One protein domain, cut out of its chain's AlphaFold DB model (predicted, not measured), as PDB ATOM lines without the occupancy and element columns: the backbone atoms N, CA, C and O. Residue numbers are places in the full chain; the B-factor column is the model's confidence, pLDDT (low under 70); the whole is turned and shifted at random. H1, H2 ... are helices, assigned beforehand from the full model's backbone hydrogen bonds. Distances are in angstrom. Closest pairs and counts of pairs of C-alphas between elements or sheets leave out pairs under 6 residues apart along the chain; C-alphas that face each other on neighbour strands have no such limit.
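AT A GLANCE: This is residues 2 to 130 of the 131 residues of the protein "NADH dehydrogenase subunit 6" of Appalachioria falcifera (UniProt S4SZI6). Four helices lie side by side in one flat layer, in the row H4, H1, H2, H3, and H5 runs in the direction of the row, crosswise to these helices, past the side where H4 and H2 end and H1 and H3 begin, touching no helix, with its residues 107 to 110 and 120 to 130 standing free. The 129 printed residues hold five named helices, H1 to H5, and no named strand: all helix, loose, radius of gyration of the C-alphas 19.5 A, spans 62 by 38 by 14 A.

IN THESE COORDINATES: H1, residues 2 to 19, begins at C-alpha 2 (-30.146, -16.757, -36.727). H2 is residues 23 to 44, 31.5 A; H3 49 to 70, 31.6 A; H4 83 to 100; H5 107 to 130, 36.0 A, ending at C-alpha 130 (-1.811, -12.358, -59.689).

HOW THE PARTS SIT: H1 and H2, a hairpin, touch at Ile 13 and Gly 33, closest C-alphas 6.0 A, opposite ways at a shallow tilt of 20 degrees. H2 and H3, a hairpin, touch at Gly 42 and Ser 51, closest C-alphas 5.2 A. H1 touches H4, closest C-alphas Val 12 and Gly 90, 6.2 A. In H2 and H4 every O i to N i+4 pair is within hydrogen-bond range; H1 has 13 of 14, H3 16 of 18, H5 18 of 20.

THE WHOLE: The printed part has no cut. H3 to H4 is a long link. Mean pLDDT of the printed part is 71.9; residues 73 to 85 and 97 to 129 are among those under 70.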
ATOM      1  N   VAL A   2     -31.260 -16.811 -37.718       75.62
ATOM      2  CA  VAL A   2     -30.146 -16.757 -36.727       75.62
ATOM      3  C   VAL A   2     -29.689 -15.319 -36.445       75.62
ATOM      4  O   VAL A   2     -29.517 -14.939 -35.291       75.62
ATOM      5  N   PHE A   3     -29.561 -14.491 -37.485       76.00
ATOM      6  CA  PHE A   3     -29.210 -13.076 -37.333       76.00
ATOM      7  C   PHE A   3     -30.257 -12.288 -36.529       76.00
ATOM      8  O   PHE A   3     -29.905 -11.545 -35.616       76.00
ATOM      9  N   SER A   4     -31.546 -12.507 -36.800       75.19
ATOM     10  CA  SER A   4     -32.624 -11.847 -36.060       75.19
ATOM     11  C   SER A   4     -32.657 -12.277 -34.585       75.19
ATOM     12  O   SER A   4     -32.897 -11.442 -33.717       75.19
ATOM     13  N   LEU A   5     -32.333 -13.538 -34.269       79.19
ATOM     14  CA  LEU A   5     -32.174 -13.995 -32.881       79.19
ATOM     15  C   LEU A   5     -31.020 -13.282 -32.158       79.19
ATOM     16  O   LEU A   5     -31.153 -12.928 -30.989       79.19
ATOM     17  N   LEU A   6     -29.900 -13.036 -32.843       83.88
ATOM     18  CA  LEU A   6     -28.766 -12.302 -32.266       83.88
ATOM     19  C   LEU A   6     -29.105 -10.828 -32.003       83.88
ATOM     20  O   LEU A   6     -28.695 -10.288 -30.977       83.88
ATOM     21  N   LEU A   7     -29.892 -10.195 -32.880       81.81
ATOM     22  CA  LEU A   7     -30.408  -8.841 -32.651       81.81
ATOM     23  C   LEU A   7     -31.371  -8.781 -31.460       81.81
ATOM     24  O   LEU A   7     -31.312  -7.850 -30.663       81.81
ATOM     25  N   PHE A   8     -32.221  -9.795 -31.285       82.12
ATOM     26  CA  PHE A   8     -33.066  -9.879 -30.097       82.12
ATOM     27  C   PHE A   8     -32.223  -9.961 -28.815       82.12
ATOM     28  O   PHE A   8     -32.459  -9.220 -27.860       82.12
ATOM     29  N   PHE A   9     -31.186 -10.803 -28.812       83.25
ATOM     30  CA  PHE A   9     -30.261 -10.903 -27.683       83.25
ATOM     31  C   PHE A   9     -29.539  -9.583 -27.387       83.25
ATOM     32  O   PHE A   9     -29.431  -9.211 -26.218       83.25
ATOM     33  N   SER A  10     -29.082  -8.843 -28.405       86.81
ATOM     34  CA  SER A  10     -28.412  -7.553 -28.182       86.81
ATOM     35  C   SER A  10     -29.355  -6.511 -27.575       86.81
ATOM     36  O   SER A  10     -28.951  -5.777 -26.669       86.81
ATOM     37  N   MET A  11     -30.628  -6.491 -27.985       83.38
ATOM     38  CA  MET A  11     -31.630  -5.607 -27.390       83.38
ATOM     39  C   MET A  11     -31.892  -5.944 -25.921       83.38
ATOM     40  O   MET A  11     -31.861  -5.044 -25.083       83.38
ATOM     41  N   VAL A  12     -32.070  -7.223 -25.575       83.38
ATOM     42  CA  VAL A  12     -32.259  -7.640 -24.173       83.38
ATOM     43  C   VAL A  12     -31.071  -7.205 -23.314       83.38
ATOM     44  O   VAL A  12     -31.263  -6.596 -22.261       83.38
ATOM     45  N   ILE A  13     -29.844  -7.439 -23.784       86.62
ATOM     46  CA  ILE A  13     -28.625  -7.037 -23.074       86.62
ATOM     47  C   ILE A  13     -28.592  -5.512 -22.882       86.62
ATOM     48  O   ILE A  13     -28.313  -5.050 -21.782       86.62
ATOM     49  N   SER A  14     -28.947  -4.718 -23.896       85.06
ATOM     50  CA  SER A  14     -28.962  -3.249 -23.782       85.06
ATOM     51  C   SER A  14     -29.948  -2.723 -22.729       85.06
ATOM     52  O   SER A  14     -29.652  -1.760 -22.019       85.06
ATOM     53  N   VAL A  15     -31.095  -3.387 -22.560       82.62
ATOM     54  CA  VAL A  15     -32.059  -2.989 -21.534       82.62
ATOM     55  C   VAL A  15     -31.551  -3.352 -20.146       82.62
ATOM     56  O   VAL A  15     -31.599  -2.509 -19.250       82.62
ATOM     57  N   VAL A  16     -30.992  -4.551 -19.966       81.00
ATOM     58  CA  VAL A  16     -30.388  -4.940 -18.684       81.00
ATOM     59  C   VAL A  16     -29.197  -4.031 -18.350       81.00
ATOM     60  O   VAL A  16     -29.067  -3.613 -17.204       81.00
ATOM     61  N   PHE A  17     -28.393  -3.630 -19.343       80.81
ATOM     62  CA  PHE A  17     -27.280  -2.688 -19.172       80.81
ATOM     63  C   PHE A  17     -27.718  -1.378 -18.512       80.81
ATOM     64  O   PHE A  17     -27.054  -0.902 -17.598       80.81
ATOM     65  N   SER A  18     -28.864  -0.825 -18.922       77.12
ATOM     66  CA  SER A  18     -29.379   0.435 -18.369       77.12
ATOM     67  C   SER A  18     -29.785   0.365 -16.890       77.12
ATOM     68  O   SER A  18     -29.917   1.404 -16.250       77.12
ATOM     69  N   GLN A  19     -30.005  -0.839 -16.354       75.19
ATOM     70  CA  GLN A  19     -30.540  -1.057 -15.005       75.19
ATOM     71  C   GLN A  19     -29.475  -1.524 -14.004       75.19
ATOM     72  O   GLN A  19     -29.720  -1.540 -12.799       75.19
ATOM     73  N   VAL A  20     -28.293  -1.935 -14.472       77.19
ATOM     74  CA  VAL A  20     -27.239  -2.453 -13.597       77.19
ATOM     75  C   VAL A  20     -26.430  -1.303 -13.003       77.19
ATOM     76  O   VAL A  20     -25.711  -0.603 -13.705       77.19
ATOM     77  N   VAL A  21     -26.506  -1.153 -11.681       74.94
ATOM     78  CA  VAL A  21     -25.723  -0.157 -10.929       74.94
ATOM     79  C   VAL A  21     -24.346  -0.696 -10.535       74.94
ATOM     80  O   VAL A  21     -23.377   0.055 -10.462       74.94
ATOM     81  N   ASN A  22     -24.241  -2.007 -10.284       75.19
ATOM     82  CA  ASN A  22     -22.986  -2.604  -9.842       75.19
ATOM     83  C   ASN A  22     -21.944  -2.553 -10.982       75.19
ATOM     84  O   ASN A  22     -22.164  -3.169 -12.030       75.19
ATOM     85  N   PRO A  23     -20.798  -1.878 -10.788       75.50
ATOM     86  CA  PRO A  23     -19.827  -1.641 -11.852       75.50
ATOM     87  C   PRO A  23     -19.155  -2.930 -12.356       75.50
ATOM     88  O   PRO A  23     -18.796  -3.013 -13.531       75.50
ATOM     89  N   MET A  24     -19.029  -3.961 -11.513       78.00
ATOM     90  CA  MET A  24     -18.502  -5.266 -11.925       78.00
ATOM     91  C   MET A  24     -19.488  -5.985 -12.852       78.00
ATOM     92  O   MET A  24     -19.098  -6.482 -13.911       78.00
ATOM     93  N   LEU A  25     -20.772  -6.018 -12.477       79.50
ATOM     94  CA  LEU A  25     -21.813  -6.632 -13.302       79.50
ATOM     95  C   LEU A  25     -21.994  -5.857 -14.612       79.50
ATOM     96  O   LEU A  25     -22.154  -6.473 -15.663       79.50
ATOM     97  N   LEU A  26     -21.889  -4.525 -14.562       80.50
ATOM     98  CA  LEU A  26     -21.928  -3.659 -15.736       80.50
ATOM     99  C   LEU A  26     -20.845  -4.061 -16.743       80.50
ATOM    100  O   LEU A  26     -21.136  -4.264 -17.918       80.50
ATOM    101  N   ALA A  27     -19.608  -4.246 -16.284       83.81
ATOM    102  CA  ALA A  27     -18.504  -4.624 -17.155       83.81
ATOM    103  C   ALA A  27     -18.665  -6.032 -17.754       83.81
ATOM    104  O   ALA A  27     -18.441  -6.216 -18.951       83.81
ATOM    105  N   TYR A  28     -19.126  -7.014 -16.970       79.50
ATOM    106  CA  TYR A  28     -19.454  -8.346 -17.495       79.50
ATOM    107  C   TYR A  28     -20.539  -8.285 -18.586       79.50
ATOM    108  O   TYR A  28     -20.486  -8.979 -19.608       79.50
ATOM    109  N   LEU A  29     -21.513  -7.402 -18.396       86.31
ATOM    110  CA  LEU A  29     -22.625  -7.220 -19.311       86.31
ATOM    111  C   LEU A  29     -22.191  -6.526 -20.616       86.31
ATOM    112  O   LEU A  29     -22.612  -6.942 -21.693       86.31
ATOM    113  N   VAL A  30     -21.262  -5.565 -20.557       86.69
ATOM    114  CA  VAL A  30     -20.649  -4.959 -21.758       86.69
ATOM    115  C   VAL A  30     -19.846  -5.986 -22.553       86.69
ATOM    116  O   VAL A  30     -19.966  -6.032 -23.777       86.69
ATOM    117  N   VAL A  31     -19.056  -6.835 -21.884       86.50
ATOM    118  CA  VAL A  31     -18.268  -7.879 -22.564       86.50
ATOM    119  C   VAL A  31     -19.189  -8.872 -23.275       86.50
ATOM    120  O   VAL A  31     -18.981  -9.159 -24.453       86.50
ATOM    121  N   SER A  32     -20.241  -9.352 -22.605       86.38
ATOM    122  CA  SER A  32     -21.193 -10.285 -23.227       86.38
ATOM    123  C   SER A  32     -21.986  -9.647 -24.378       86.38
ATOM    124  O   SER A  32     -22.123 -10.270 -25.431       86.38
ATOM    125  N   GLY A  33     -22.421  -8.388 -24.247       88.12
ATOM    126  CA  GLY A  33     -23.065  -7.634 -25.329       88.12
ATOM    127  C   GLY A  33     -22.165  -7.424 -26.546       88.12
ATOM    128  O   GLY A  33     -22.610  -7.584 -27.682       88.12
ATOM    129  N   GLY A  34     -20.878  -7.146 -26.324       89.38
ATOM    130  CA  GLY A  34     -19.906  -7.010 -27.404       89.38
ATOM    131  C   GLY A  34     -19.705  -8.290 -28.198       89.38
ATOM    132  O   GLY A  34     -19.679  -8.238 -29.423       89.38
ATOM    133  N   VAL A  35     -19.636  -9.450 -27.536       88.69
ATOM    134  CA  VAL A  35     -19.528 -10.746 -28.231       88.69
ATOM    135  C   VAL A  35     -20.731 -10.973 -29.151       88.69
ATOM    136  O   VAL A  35     -20.546 -11.358 -30.305       88.69
ATOM    137  N   VAL A  36     -21.949 -10.667 -28.690       89.69
ATOM    138  CA  VAL A  36     -23.168 -10.787 -29.512       89.69
ATOM    139  C   VAL A  36     -23.102  -9.881 -30.749       89.69
ATOM    140  O   VAL A  36     -23.459 -10.318 -31.844       89.69
ATOM    141  N   VAL A  37     -22.587  -8.654 -30.610       87.75
ATOM    142  CA  VAL A  37     -22.405  -7.714 -31.733       87.75
ATOM    143  C   VAL A  37     -21.319  -8.181 -32.710       87.75
ATOM    144  O   VAL A  37     -21.494  -8.066 -33.920       87.75
ATOM    145  N   MET A  38     -20.210  -8.758 -32.242       87.56
ATOM    146  CA  MET A  38     -19.167  -9.251 -33.155       87.56
ATOM    147  C   MET A  38     -19.631 -10.463 -33.961       87.56
ATOM    148  O   MET A  38     -19.319 -10.570 -35.147       87.56
ATOM    149  N   VAL A  39     -20.405 -11.358 -33.340       84.88
ATOM    150  CA  VAL A  39     -21.002 -12.502 -34.040       84.88
ATOM    151  C   VAL A  39     -22.041 -12.028 -35.059       84.88
ATOM    152  O   VAL A  39     -22.077 -12.557 -36.168       84.88
ATOM    153  N   SER A  40     -22.842 -11.003 -34.744       83.75
ATOM    154  CA  SER A  40     -23.806 -10.456 -35.706       83.75
ATOM    155  C   SER A  40     -23.115  -9.773 -36.894       83.75
ATOM    156  O   SER A  40     -23.513 -10.011 -38.032       83.75
ATOM    157  N   LEU A  41     -22.024  -9.032 -36.669       81.62
ATOM    158  CA  LEU A  41     -21.179  -8.478 -37.738       81.62
ATOM    159  C   LEU A  41     -20.554  -9.582 -38.603       81.62
ATOM    160  O   LEU A  41     -20.529  -9.462 -39.826       81.62
ATOM    161  N   GLY A  42     -20.103 -10.682 -37.999       79.25
ATOM    162  CA  GLY A  42     -19.551 -11.826 -38.733       79.25
ATOM    163  C   GLY A  42     -20.557 -12.518 -39.661       79.25
ATOM    164  O   GLY A  42     -20.156 -13.089 -40.666       79.25
ATOM    165  N   LEU A  43     -21.858 -12.443 -39.361       78.62
ATOM    166  CA  LEU A  43     -22.918 -12.972 -40.232       78.62
ATOM    167  C   LEU A  43     -23.322 -12.003 -41.353       78.62
ATOM    168  O   LEU A  43     -23.902 -12.430 -42.347       78.62
ATOM    169  N   ILE A  44     -23.049 -10.709 -41.177       74.88
ATOM    170  CA  ILE A  44     -23.333  -9.648 -42.151       74.88
ATOM    171  C   ILE A  44     -22.254  -9.635 -43.240       74.88
ATOM    172  O   ILE A  44     -22.574  -9.542 -44.421       74.88
ATOM    173  N   PHE A  45     -20.974  -9.715 -42.866       72.50
ATOM    174  CA  PHE A  45     -19.867  -9.566 -43.810       72.50
ATOM    175  C   PHE A  45     -19.445 -10.892 -44.465       72.50
ATOM    176  O   PHE A  45     -19.395 -11.920 -43.797       72.50
ATOM    177  N   PRO A  46     -19.050 -10.880 -45.754       65.44
ATOM    178  CA  PRO A  46     -18.626 -12.087 -46.468       65.44
ATOM    179  C   PRO A  46     -17.276 -12.636 -45.982       65.44
ATOM    180  O   PRO A  46     -16.993 -13.820 -46.145       65.44
ATOM    181  N   THR A  47     -16.433 -11.793 -45.380       73.88
ATOM    182  CA  THR A  47     -15.135 -12.188 -44.820       73.88
ATOM    183  C   THR A  47     -15.070 -11.874 -43.329       73.88
ATOM    184  O   THR A  47     -15.279 -10.730 -42.925       73.88
ATOM    185  N   PHE A  48     -14.664 -12.854 -42.520       74.12
ATOM    186  CA  PHE A  48     -14.586 -12.749 -41.053       74.12
ATOM    187  C   PHE A  48     -13.487 -11.814 -40.512       74.12
ATOM    188  O   PHE A  48     -13.405 -11.596 -39.301       74.12
ATOM    189  N   TRP A  49     -12.635 -11.250 -41.373       77.12
ATOM    190  CA  TRP A  49     -11.469 -10.459 -40.957       77.12
ATOM    191  C   TRP A  49     -11.857  -9.226 -40.127       77.12
ATOM    192  O   TRP A  49     -11.253  -8.960 -39.089       77.12
ATOM    193  N   LEU A  50     -12.931  -8.529 -40.519       74.69
ATOM    194  CA  LEU A  50     -13.432  -7.363 -39.790       74.69
ATOM    195  C   LEU A  50     -13.999  -7.750 -38.415       74.69
ATOM    196  O   LEU A  50     -13.606  -7.163 -37.411       74.69
ATOM    197  N   SER A  51     -14.866  -8.765 -38.339       82.94
ATOM    198  CA  SER A  51     -15.415  -9.236 -37.056       82.94
ATOM    199  C   SER A  51     -14.326  -9.716 -36.094       82.94
ATOM    200  O   SER A  51     -14.452  -9.546 -34.884       82.94
ATOM    201  N   TYR A  52     -13.233 -10.273 -36.625       84.19
ATOM    202  CA  TYR A  52     -12.104 -10.748 -35.830       84.19
ATOM    203  C   TYR A  52     -11.304  -9.605 -35.193       84.19
ATOM    204  O   TYR A  52     -11.017  -9.653 -33.997       84.19
ATOM    205  N   ILE A  53     -10.977  -8.556 -35.955       87.12
ATOM    206  CA  ILE A  53     -10.233  -7.404 -35.419       87.12
ATOM    207  C   ILE A  53     -11.041  -6.713 -34.327       87.12
ATOM    208  O   ILE A  53     -10.505  -6.442 -33.252       87.12
ATOM    209  N   VAL A  54     -12.335  -6.485 -34.569       83.00
ATOM    210  CA  VAL A  54     -13.187  -5.818 -33.583       83.00
ATOM    211  C   VAL A  54     -13.351  -6.693 -32.327       83.00
ATOM    212  O   VAL A  54     -13.298  -6.163 -31.216       83.00
ATOM    213  N   LEU A  55     -13.411  -8.027 -32.461       82.69
ATOM    214  CA  LEU A  55     -13.398  -8.957 -31.324       82.69
ATOM    215  C   LEU A  55     -12.128  -8.824 -30.472       82.69
ATOM    216  O   LEU A  55     -12.236  -8.706 -29.253       82.69
ATOM    217  N   LEU A  56     -10.942  -8.789 -31.085       82.50
ATOM    218  CA  LEU A  56      -9.673  -8.675 -30.354       82.50
ATOM    219  C   LEU A  56      -9.512  -7.326 -29.650       82.50
ATOM    220  O   LEU A  56      -9.088  -7.282 -28.494       82.50
ATOM    221  N   THR A  57      -9.869  -6.227 -30.315       85.62
ATOM    222  CA  THR A  57      -9.767  -4.895 -29.706       85.62
ATOM    223  C   THR A  57     -10.760  -4.713 -28.565       85.62
ATOM    224  O   THR A  57     -10.429  -4.098 -27.553       85.62
ATOM    225  N   PHE A  58     -11.961  -5.286 -28.692       81.56
ATOM    226  CA  PHE A  58     -12.999  -5.168 -27.675       81.56
ATOM    227  C   PHE A  58     -12.678  -6.014 -26.437       81.56
ATOM    228  O   PHE A  58     -12.764  -5.511 -25.319       81.56
ATOM    229  N   LEU A  59     -12.219  -7.261 -26.618       80.19
ATOM    230  CA  LEU A  59     -11.771  -8.112 -25.507       80.19
ATOM    231  C   LEU A  59     -10.535  -7.536 -24.806       80.19
ATOM    232  O   LEU A  59     -10.504  -7.487 -23.580       80.19
ATOM    233  N   GLY A  60      -9.537  -7.072 -25.562       83.38
ATOM    234  CA  GLY A  60      -8.303  -6.526 -24.996       83.38
ATOM    235  C   GLY A  60      -8.510  -5.211 -24.239       83.38
ATOM    236  O   GLY A  60      -8.027  -5.063 -23.118       83.38
ATOM    237  N   GLY A  61      -9.253  -4.264 -24.823       80.94
ATOM    238  CA  GLY A  61      -9.458  -2.936 -24.238       80.94
ATOM    239  C   GLY A  61     -10.336  -2.947 -22.985       80.94
ATOM    240  O   GLY A  61     -10.030  -2.266 -22.004       80.94
ATOM    241  N   LEU A  62     -11.404  -3.748 -22.979       81.56
ATOM    242  CA  LEU A  62     -12.325  -3.802 -21.841       81.56
ATOM    243  C   LEU A  62     -11.818  -4.665 -20.686       81.56
ATOM    244  O   LEU A  62     -12.172  -4.377 -19.546       81.56
ATOM    245  N   LEU A  63     -10.961  -5.666 -20.927       73.19
ATOM    246  CA  LEU A  63     -10.384  -6.473 -19.842       73.19
ATOM    247  C   LEU A  63      -9.466  -5.657 -18.925       73.19
ATOM    248  O   LEU A  63      -9.501  -5.837 -17.710       73.19
ATOM    249  N   VAL A  64      -8.679  -4.729 -19.476       81.06
ATOM    250  CA  VAL A  64      -7.806  -3.859 -18.668       81.06
ATOM    251  C   VAL A  64      -8.636  -2.908 -17.802       81.06
ATOM    252  O   VAL A  64      -8.380  -2.770 -16.606       81.06
ATOM    253  N   LEU A  65      -9.682  -2.308 -18.381       72.31
ATOM    254  CA  LEU A  65     -10.633  -1.470 -17.643       72.31
ATOM    255  C   LEU A  65     -11.404  -2.262 -16.578       72.31
ATOM    256  O   LEU A  65     -11.635  -1.748 -15.485       72.31
ATOM    257  N   PHE A  66     -11.758  -3.515 -16.864       71.75
ATOM    258  CA  PHE A  66     -12.451  -4.391 -15.922       71.75
ATOM    259  C   PHE A  66     -11.627  -4.645 -14.660       71.75
ATOM    260  O   PHE A  66     -12.139  -4.467 -13.556       71.75
ATOM    261  N   VAL A  67     -10.347  -5.002 -14.810       77.06
ATOM    262  CA  VAL A  67      -9.461  -5.245 -13.659       77.06
ATOM    263  C   VAL A  67      -9.278  -3.968 -12.833       77.06
ATOM    264  O   VAL A  67      -9.287  -4.028 -11.604       77.06
ATOM    265  N   TYR A  68      -9.185  -2.808 -13.490       84.19
ATOM    266  CA  TYR A  68      -9.079  -1.522 -12.807       84.19
ATOM    267  C   TYR A  68     -10.316  -1.220 -11.947       84.19
ATOM    268  O   TYR A  68     -10.194  -0.989 -10.745       84.19
ATOM    269  N   VAL A  69     -11.518  -1.286 -12.523       76.06
ATOM    270  CA  VAL A  69     -12.759  -0.932 -11.814       76.06
ATOM    271  C   VAL A  69     -13.136  -1.971 -10.750       76.06
ATOM    272  O   VAL A  69     -13.583  -1.592  -9.667       76.06
ATOM    273  N   ALA A  70     -12.894  -3.265 -10.997       70.44
ATOM    274  CA  ALA A  70     -13.139  -4.326 -10.016       70.44
ATOM    275  C   ALA A  70     -12.288  -4.165  -8.743       70.44
ATOM    276  O   ALA A  70     -12.723  -4.549  -7.662       70.44
ATOM    277  N   SER A  71     -11.096  -3.568  -8.855       76.75
ATOM    278  CA  SER A  71     -10.231  -3.296  -7.700       76.75
ATOM    279  C   SER A  71     -10.684  -2.103  -6.847       76.75
ATOM    280  O   SER A  71     -10.233  -1.959  -5.711       76.75
ATOM    281  N   LEU A  72     -11.572  -1.254  -7.378       70.31
ATOM    282  CA  LEU A  72     -11.987   0.010  -6.764       70.31
ATOM    283  C   LEU A  72     -13.379  -0.038  -6.126       70.31
ATOM    284  O   LEU A  72     -13.660   0.786  -5.256       70.31
ATOM    285  N   SER A  73     -14.265  -0.952  -6.539       61.03
ATOM    286  CA  SER A  73     -15.639  -0.952  -6.026       61.03
ATOM    287  C   SER A  73     -15.788  -1.823  -4.767       61.03
ATOM    288  O   SER A  73     -15.508  -3.024  -4.843       61.03
ATOM    289  N   PRO A  74     -16.280  -1.287  -3.630       52.31
ATOM    290  CA  PRO A  74     -16.712  -2.106  -2.502       52.31
ATOM    291  C   PRO A  74     -17.894  -2.989  -2.933       52.31
ATOM    292  O   PRO A  74     -18.727  -2.581  -3.739       52.31
ATOM    293  N   ASN A  75     -17.948  -4.223  -2.429       64.81
ATOM    294  CA  ASN A  75     -18.880  -5.277  -2.851       64.81
ATOM    295  C   ASN A  75     -20.318  -5.048  -2.320       64.81
ATOM    296  O   ASN A  75     -20.865  -5.882  -1.597       64.81
ATOM    297  N   GLU A  76     -20.903  -3.879  -2.597       60.03
ATOM    298  CA  GLU A  76     -22.219  -3.478  -2.091       60.03
ATOM    299  C   GLU A  76     -23.363  -4.302  -2.713       60.03
ATOM    300  O   GLU A  76     -23.309  -4.669  -3.896       60.03
ATOM    301  N   PRO A  77     -24.410  -4.626  -1.922       59.91
ATOM    302  CA  PRO A  77     -25.474  -5.522  -2.349       59.91
ATOM    303  C   PRO A  77     -26.285  -4.955  -3.521       59.91
ATOM    304  O   PRO A  77     -26.710  -3.805  -3.540       59.91
ATOM    305  N   VAL A  78     -26.558  -5.848  -4.472       55.31
ATOM    306  CA  VAL A  78     -27.119  -5.654  -5.825       55.31
ATOM    307  C   VAL A  78     -28.613  -5.255  -5.835       55.31
ATOM    308  O   VAL A  78     -29.306  -5.390  -6.838       55.31
ATOM    309  N   LEU A  79     -29.164  -4.777  -4.720       57.62
ATOM    310  CA  LEU A  79     -30.601  -4.539  -4.581       57.62
ATOM    311  C   LEU A  79     -30.942  -3.062  -4.761       57.62
ATOM    312  O   LEU A  79     -31.027  -2.295  -3.807       57.62
ATOM    313  N   GLY A  80     -31.201  -2.691  -6.010       55.56
ATOM    314  CA  GLY A  80     -31.711  -1.373  -6.343       55.56
ATOM    315  C   GLY A  80     -32.351  -1.352  -7.718       55.56
ATOM    316  O   GLY A  80     -31.676  -1.080  -8.698       55.56
ATOM    317  N   PHE A  81     -33.670  -1.552  -7.732       53.06
ATOM    318  CA  PHE A  81     -34.597  -1.178  -8.806       53.06
ATOM    319  C   PHE A  81     -34.752  -2.112 -10.028       53.06
ATOM    320  O   PHE A  81     -33.815  -2.446 -10.740       53.06
ATOM    321  N   GLY A  82     -36.016  -2.468 -10.311       63.50
ATOM    322  CA  GLY A  82     -36.498  -2.633 -11.686       63.50
ATOM    323  C   GLY A  82     -36.554  -4.021 -12.335       63.50
ATOM    324  O   GLY A  82     -36.773  -4.056 -13.541       63.50
ATOM    325  N   LEU A  83     -36.445  -5.162 -11.632       63.91
ATOM    326  CA  LEU A  83     -36.623  -6.485 -12.285       63.91
ATOM    327  C   LEU A  83     -37.951  -6.583 -13.064       63.91
ATOM    328  O   LEU A  83     -37.984  -7.122 -14.165       63.91
ATOM    329  N   GLY A  84     -39.028  -5.988 -12.541       65.31
ATOM    330  CA  GLY A  84     -40.304  -5.886 -13.257       65.31
ATOM    331  C   GLY A  84     -40.217  -5.061 -14.547       65.31
ATOM    332  O   GLY A  84     -40.810  -5.440 -15.549       65.31
ATOM    333  N   PHE A  85     -39.429  -3.982 -14.566       68.12
ATOM    334  CA  PHE A  85     -39.215  -3.164 -15.763       68.12
ATOM    335  C   PHE A  85     -38.395  -3.918 -16.820       68.12
ATOM    336  O   PHE A  85     -38.719  -3.855 -18.004       68.12
ATOM    337  N   VAL A  86     -37.397  -4.705 -16.402       74.12
ATOM    338  CA  VAL A  86     -36.622  -5.596 -17.288       74.12
ATOM    339  C   VAL A  86     -37.504  -6.697 -17.881       74.12
ATOM    340  O   VAL A  86     -37.432  -6.970 -19.075       74.12
ATOM    341  N   VAL A  87     -38.380  -7.307 -17.081       71.69
ATOM    342  CA  VAL A  87     -39.296  -8.346 -17.577       71.69
ATOM    343  C   VAL A  87     -40.321  -7.754 -18.550       71.69
ATOM    344  O   VAL A  87     -40.539  -8.316 -19.618       71.69
ATOM    345  N   VAL A  88     -40.912  -6.596 -18.237       72.81
ATOM    346  CA  VAL A  88     -41.897  -5.938 -19.115       72.81
ATOM    347  C   VAL A  88     -41.257  -5.469 -20.424       72.81
ATOM    348  O   VAL A  88     -41.813  -5.708 -21.493       72.81
ATOM    349  N   SER A  89     -40.070  -4.863 -20.372       74.81
ATOM    350  CA  SER A  89     -39.328  -4.473 -21.578       74.81
ATOM    351  C   SER A  89     -38.888  -5.683 -22.408       74.81
ATOM    352  O   SER A  89     -39.032  -5.658 -23.627       74.81
ATOM    353  N   GLY A  90     -38.457  -6.777 -21.773       75.50
ATOM    354  CA  GLY A  90     -38.151  -8.038 -22.452       75.50
ATOM    355  C   GLY A  90     -39.361  -8.646 -23.170       75.50
ATOM    356  O   GLY A  90     -39.231  -9.124 -24.296       75.50
ATOM    357  N   LEU A  91     -40.554  -8.574 -22.566       72.00
ATOM    358  CA  LEU A  91     -41.797  -9.042 -23.188       72.00
ATOM    359  C   LEU A  91     -42.197  -8.180 -24.391       72.00
ATOM    360  O   LEU A  91     -42.545  -8.725 -25.436       72.00
ATOM    361  N   ILE A  92     -42.101  -6.851 -24.280       73.19
ATOM    362  CA  ILE A  92     -42.398  -5.933 -25.392       73.19
ATOM    363  C   ILE A  92     -41.455  -6.206 -26.571       73.19
ATOM    364  O   ILE A  92     -41.908  -6.331 -27.707       73.19
ATOM    365  N   LEU A  93     -40.161  -6.382 -26.301       73.44
ATOM    366  CA  LEU A  93     -39.171  -6.704 -27.327       73.44
ATOM    367  C   LEU A  93     -39.422  -8.071 -27.976       73.44
ATOM    368  O   LEU A  93     -39.190  -8.229 -29.173       73.44
ATOM    369  N   PHE A  94     -39.928  -9.054 -27.223       71.50
ATOM    370  CA  PHE A  94     -40.272 -10.363 -27.780       71.50
ATOM    371  C   PHE A  94     -41.429 -10.260 -28.780       71.50
ATOM    372  O   PHE A  94     -41.378 -10.868 -29.850       71.50
ATOM    373  N   PHE A  95     -42.450  -9.450 -28.490       67.19
ATOM    374  CA  PHE A  95     -43.533  -9.203 -29.445       67.19
ATOM    375  C   PHE A  95     -43.051  -8.459 -30.699       67.19
ATOM    376  O   PHE A  95     -43.446  -8.828 -31.804       67.19
ATOM    377  N   VAL A  96     -42.149  -7.480 -30.551       70.56
ATOM    378  CA  VAL A  96     -41.528  -6.776 -31.692       70.56
ATOM    379  C   VAL A  96     -40.717  -7.739 -32.569       70.56
ATOM    380  O   VAL A  96     -40.831  -7.696 -33.791       70.56
ATOM    381  N   PHE A  97     -39.965  -8.666 -31.969       66.81
ATOM    382  CA  PHE A  97     -39.209  -9.683 -32.709       66.81
ATOM    383  C   PHE A  97     -40.111 -10.600 -33.547       66.81
ATOM    384  O   PHE A  97     -39.833 -10.851 -34.721       66.81
ATOM    385  N   ASN A  98     -41.210 -11.085 -32.960       66.12
ATOM    386  CA  ASN A  98     -42.154 -11.941 -33.682       66.12
ATOM    387  C   ASN A  98     -42.832 -11.194 -34.840       66.12
ATOM    388  O   ASN A  98     -43.164 -11.814 -35.847       66.12
ATOM    389  N   TRP A  99     -43.002  -9.873 -34.723       60.56
ATOM    390  CA  TRP A  99     -43.552  -9.041 -35.790       60.56
ATOM    391  C   TRP A  99     -42.595  -8.932 -36.987       60.56
ATOM    392  O   TRP A  99     -43.000  -9.202 -38.116       60.56
ATOM    393  N   GLU A 100     -41.314  -8.624 -36.761       59.00
ATOM    394  CA  GLU A 100     -40.329  -8.533 -37.852       59.00
ATOM    395  C   GLU A 100     -40.001  -9.883 -38.501       59.00
ATOM    396  O   GLU A 100     -39.775  -9.938 -39.705       59.00
ATOM    397  N   SER A 101     -40.047 -10.999 -37.764       57.41
ATOM    398  CA  SER A 101     -39.808 -12.324 -38.358       57.41
ATOM    399  C   SER A 101     -40.833 -12.709 -39.439       57.41
ATOM    400  O   SER A 101     -40.621 -13.687 -40.155       57.41
ATOM    401  N   THR A 102     -41.944 -11.976 -39.564       53.19
ATOM    402  CA  THR A 102     -42.946 -12.184 -40.622       53.19
ATOM    403  C   THR A 102     -42.723 -11.306 -41.860       53.19
ATOM    404  O   THR A 102     -43.324 -11.573 -42.899       53.19
ATOM    405  N   SER A 103     -41.839 -10.297 -41.799       53.94
ATOM    406  CA  SER A 103     -41.569  -9.349 -42.895       53.94
ATOM    407  C   SER A 103     -40.281  -9.638 -43.684       53.94
ATOM    408  O   SER A 103     -39.835  -8.790 -44.464       53.94
ATOM    409  N   ASP A 104     -39.733 -10.856 -43.563       53.56
ATOM    410  CA  ASP A 104     -38.510 -11.391 -44.205       53.56
ATOM    411  C   ASP A 104     -38.497 -11.377 -45.762       53.56
ATOM    412  O   ASP A 104     -37.680 -12.037 -46.402       53.56
ATOM    413  N   LEU A 105     -39.353 -10.589 -46.414       51.12
ATOM    414  CA  LEU A 105     -39.358 -10.377 -47.864       51.12
ATOM    415  C   LEU A 105     -38.671  -9.074 -48.318       51.12
ATOM    416  O   LEU A 105     -38.441  -8.914 -49.512       51.12
ATOM    417  N   GLY A 106     -38.331  -8.143 -47.418       51.16
ATOM    418  CA  GLY A 106     -37.871  -6.800 -47.818       51.16
ATOM    419  C   GLY A 106     -36.379  -6.505 -47.633       51.16
ATOM    420  O   GLY A 106     -35.707  -6.057 -48.559       51.16
ATOM    421  N   PHE A 107     -35.844  -6.720 -46.430       54.75
ATOM    422  CA  PHE A 107     -34.557  -6.121 -46.043       54.75
ATOM    423  C   PHE A 107     -33.342  -7.032 -46.302       54.75
ATOM    424  O   PHE A 107     -32.285  -6.560 -46.723       54.75
ATOM    425  N   GLY A 108     -33.496  -8.350 -46.129       56.53
ATOM    426  CA  GLY A 108     -32.418  -9.320 -46.376       56.53
ATOM    427  C   GLY A 108     -31.997  -9.403 -47.847       56.53
ATOM    428  O   GLY A 108     -30.811  -9.540 -48.147       56.53
ATOM    429  N   ALA A 109     -32.949  -9.239 -48.770       54.16
ATOM    430  CA  ALA A 109     -32.693  -9.297 -50.208       54.16
ATOM    431  C   ALA A 109     -31.838  -8.115 -50.709       54.16
ATOM    432  O   ALA A 109     -30.914  -8.317 -51.496       54.16
ATOM    433  N   GLY A 110     -32.091  -6.894 -50.219       59.41
ATOM    434  CA  GLY A 110     -31.328  -5.702 -50.613       59.41
ATOM    435  C   GLY A 110     -29.882  -5.718 -50.111       59.41
ATOM    436  O   GLY A 110     -28.962  -5.338 -50.834       59.41
ATOM    437  N   PHE A 111     -29.664  -6.220 -48.894       59.75
ATOM    438  CA  PHE A 111     -28.322  -6.365 -48.335       59.75
ATOM    439  C   PHE A 111     -27.512  -7.475 -49.032       59.75
ATOM    440  O   PHE A 111     -26.350  -7.255 -49.376       59.75
ATOM    441  N   MET A 112     -28.125  -8.630 -49.333       56.19
ATOM    442  CA  MET A 112     -27.476  -9.680 -50.139       56.19
ATOM    443  C   MET A 112     -27.116  -9.195 -51.550       56.19
ATOM    444  O   MET A 112     -26.051  -9.544 -52.053       56.19
ATOM    445  N   PHE A 113     -27.956  -8.360 -52.166       58.91
ATOM    446  CA  PHE A 113     -27.696  -7.774 -53.484       58.91
ATOM    447  C   PHE A 113     -26.534  -6.765 -53.481       58.91
ATOM    448  O   PHE A 113     -25.697  -6.760 -54.381       58.91
ATOM    449  N   LEU A 114     -26.427  -5.926 -52.447       60.28
ATOM    450  CA  LEU A 114     -25.270  -5.036 -52.294       60.28
ATOM    451  C   LEU A 114     -23.977  -5.823 -52.033       60.28
ATOM    452  O   LEU A 114     -22.918  -5.464 -52.550       60.28
ATOM    453  N   MET A 115     -24.063  -6.926 -51.286       60.34
ATOM    454  CA  MET A 115     -22.914  -7.790 -51.026       60.34
ATOM    455  C   MET A 115     -22.448  -8.574 -52.256       60.34
ATOM    456  O   MET A 115     -21.239  -8.749 -52.427       60.34
ATOM    457  N   SER A 116     -23.357  -8.985 -53.149       62.03
ATOM    458  CA  SER A 116     -22.954  -9.606 -54.415       62.03
ATOM    459  C   SER A 116     -22.184  -8.628 -55.308       62.03
ATOM    460  O   SER A 116     -21.166  -9.012 -55.877       62.03
ATOM    461  N   MET A 117     -22.578  -7.348 -55.354       59.69
ATOM    462  CA  MET A 117     -21.839  -6.326 -56.115       59.69
ATOM    463  C   MET A 117     -20.434  -6.040 -55.564       59.69
ATOM    464  O   MET A 117     -19.511  -5.740 -56.326       59.69
ATOM    465  N   TYR A 118     -20.252  -6.101 -54.242       64.25
ATOM    466  CA  TYR A 118     -18.946  -5.868 -53.620       64.25
ATOM    467  C   TYR A 118     -17.971  -7.027 -53.891       64.25
ATOM    468  O   TYR A 118     -16.802  -6.800 -54.208       64.25
ATOM    469  N   LEU A 119     -18.458  -8.272 -53.829       62.38
ATOM    470  CA  LEU A 119     -17.660  -9.466 -54.124       62.38
ATOM    471  C   LEU A 119     -17.270  -9.578 -55.605       62.38
ATOM    472  O   LEU A 119     -16.133  -9.951 -55.891       62.38
ATOM    473  N   GLU A 120     -18.153  -9.213 -56.540       63.50
ATOM    474  CA  GLU A 120     -17.818  -9.197 -57.975       63.50
ATOM    475  C   GLU A 120     -16.689  -8.205 -58.296       63.50
ATOM    476  O   GLU A 120     -15.751  -8.549 -59.018       63.50
ATOM    477  N   ASN A 121     -16.710  -7.006 -57.704       57.94
ATOM    478  CA  ASN A 121     -15.650  -6.014 -57.916       57.94
ATOM    479  C   ASN A 121     -14.308  -6.415 -57.277       57.94
ATOM    480  O   ASN A 121     -13.248  -6.143 -57.843       57.94
ATOM    481  N   MET A 122     -14.321  -7.093 -56.125       57.62
ATOM    482  CA  MET A 122     -13.088  -7.569 -55.483       57.62
ATOM    483  C   MET A 122     -12.486  -8.809 -56.155       57.62
ATOM    484  O   MET A 122     -11.262  -8.949 -56.180       57.62
ATOM    485  N   GLY A 123     -13.313  -9.677 -56.749       60.12
ATOM    486  CA  GLY A 123     -12.843 -10.822 -57.532       60.12
ATOM    487  C   GLY A 123     -11.968 -10.400 -58.718       60.12
ATOM    488  O   GLY A 123     -10.903 -10.975 -58.934       60.12
ATOM    489  N   GLY A 124     -12.358  -9.336 -59.431       57.56
ATOM    490  CA  GLY A 124     -11.577  -8.780 -60.543       57.56
ATOM    491  C   GLY A 124     -10.231  -8.173 -60.122       57.56
ATOM    492  O   GLY A 124      -9.234  -8.341 -60.822       57.56
ATOM    493  N   PHE A 125     -10.164  -7.524 -58.955       51.62
ATOM    494  CA  PHE A 125      -8.922  -6.915 -58.459       51.62
ATOM    495  C   PHE A 125      -7.892  -7.962 -58.009       51.62
ATOM    496  O   PHE A 125      -6.694  -7.778 -58.207       51.62
ATOM    497  N   MET A 126      -8.342  -9.097 -57.459       55.72
ATOM    498  CA  MET A 126      -7.440 -10.204 -57.114       55.72
ATOM    499  C   MET A 126      -6.869 -10.908 -58.350       55.72
ATOM    500  O   MET A 126      -5.712 -11.315 -58.324       55.72
ATOM    501  N   VAL A 127      -7.628 -11.002 -59.449       58.31
ATOM    502  CA  VAL A 127      -7.115 -11.529 -60.729       58.31
ATOM    503  C   VAL A 127      -6.044 -10.605 -61.325       58.31
ATOM    504  O   VAL A 127      -5.063 -11.091 -61.877       58.31
ATOM    505  N   LEU A 128      -6.181  -9.286 -61.155       52.53
ATOM    506  CA  LEU A 128      -5.191  -8.289 -61.590       52.53
ATOM    507  C   LEU A 128      -3.912  -8.244 -60.743       52.53
ATOM    508  O   LEU A 128      -2.903  -7.751 -61.223       52.53
ATOM    509  N   LEU A 129      -3.943  -8.716 -59.495       56.84
ATOM    510  CA  LEU A 129      -2.761  -8.759 -58.621       56.84
ATOM    511  C   LEU A 129      -1.921 -10.036 -58.790       56.84
ATOM    512  O   LEU A 129      -0.812 -10.104 -58.265       56.84
ATOM    513  N   ILE A 130      -2.462 -11.055 -59.467       70.81
ATOM    514  CA  ILE A 130      -1.811 -12.358 -59.689       70.81
ATOM    515  C   ILE A 130      -1.289 -12.491 -61.140       70.81
ATOM    516  O   ILE A 130      -0.533 -13.418 -61.434       70.81
TER     517      ILE A 130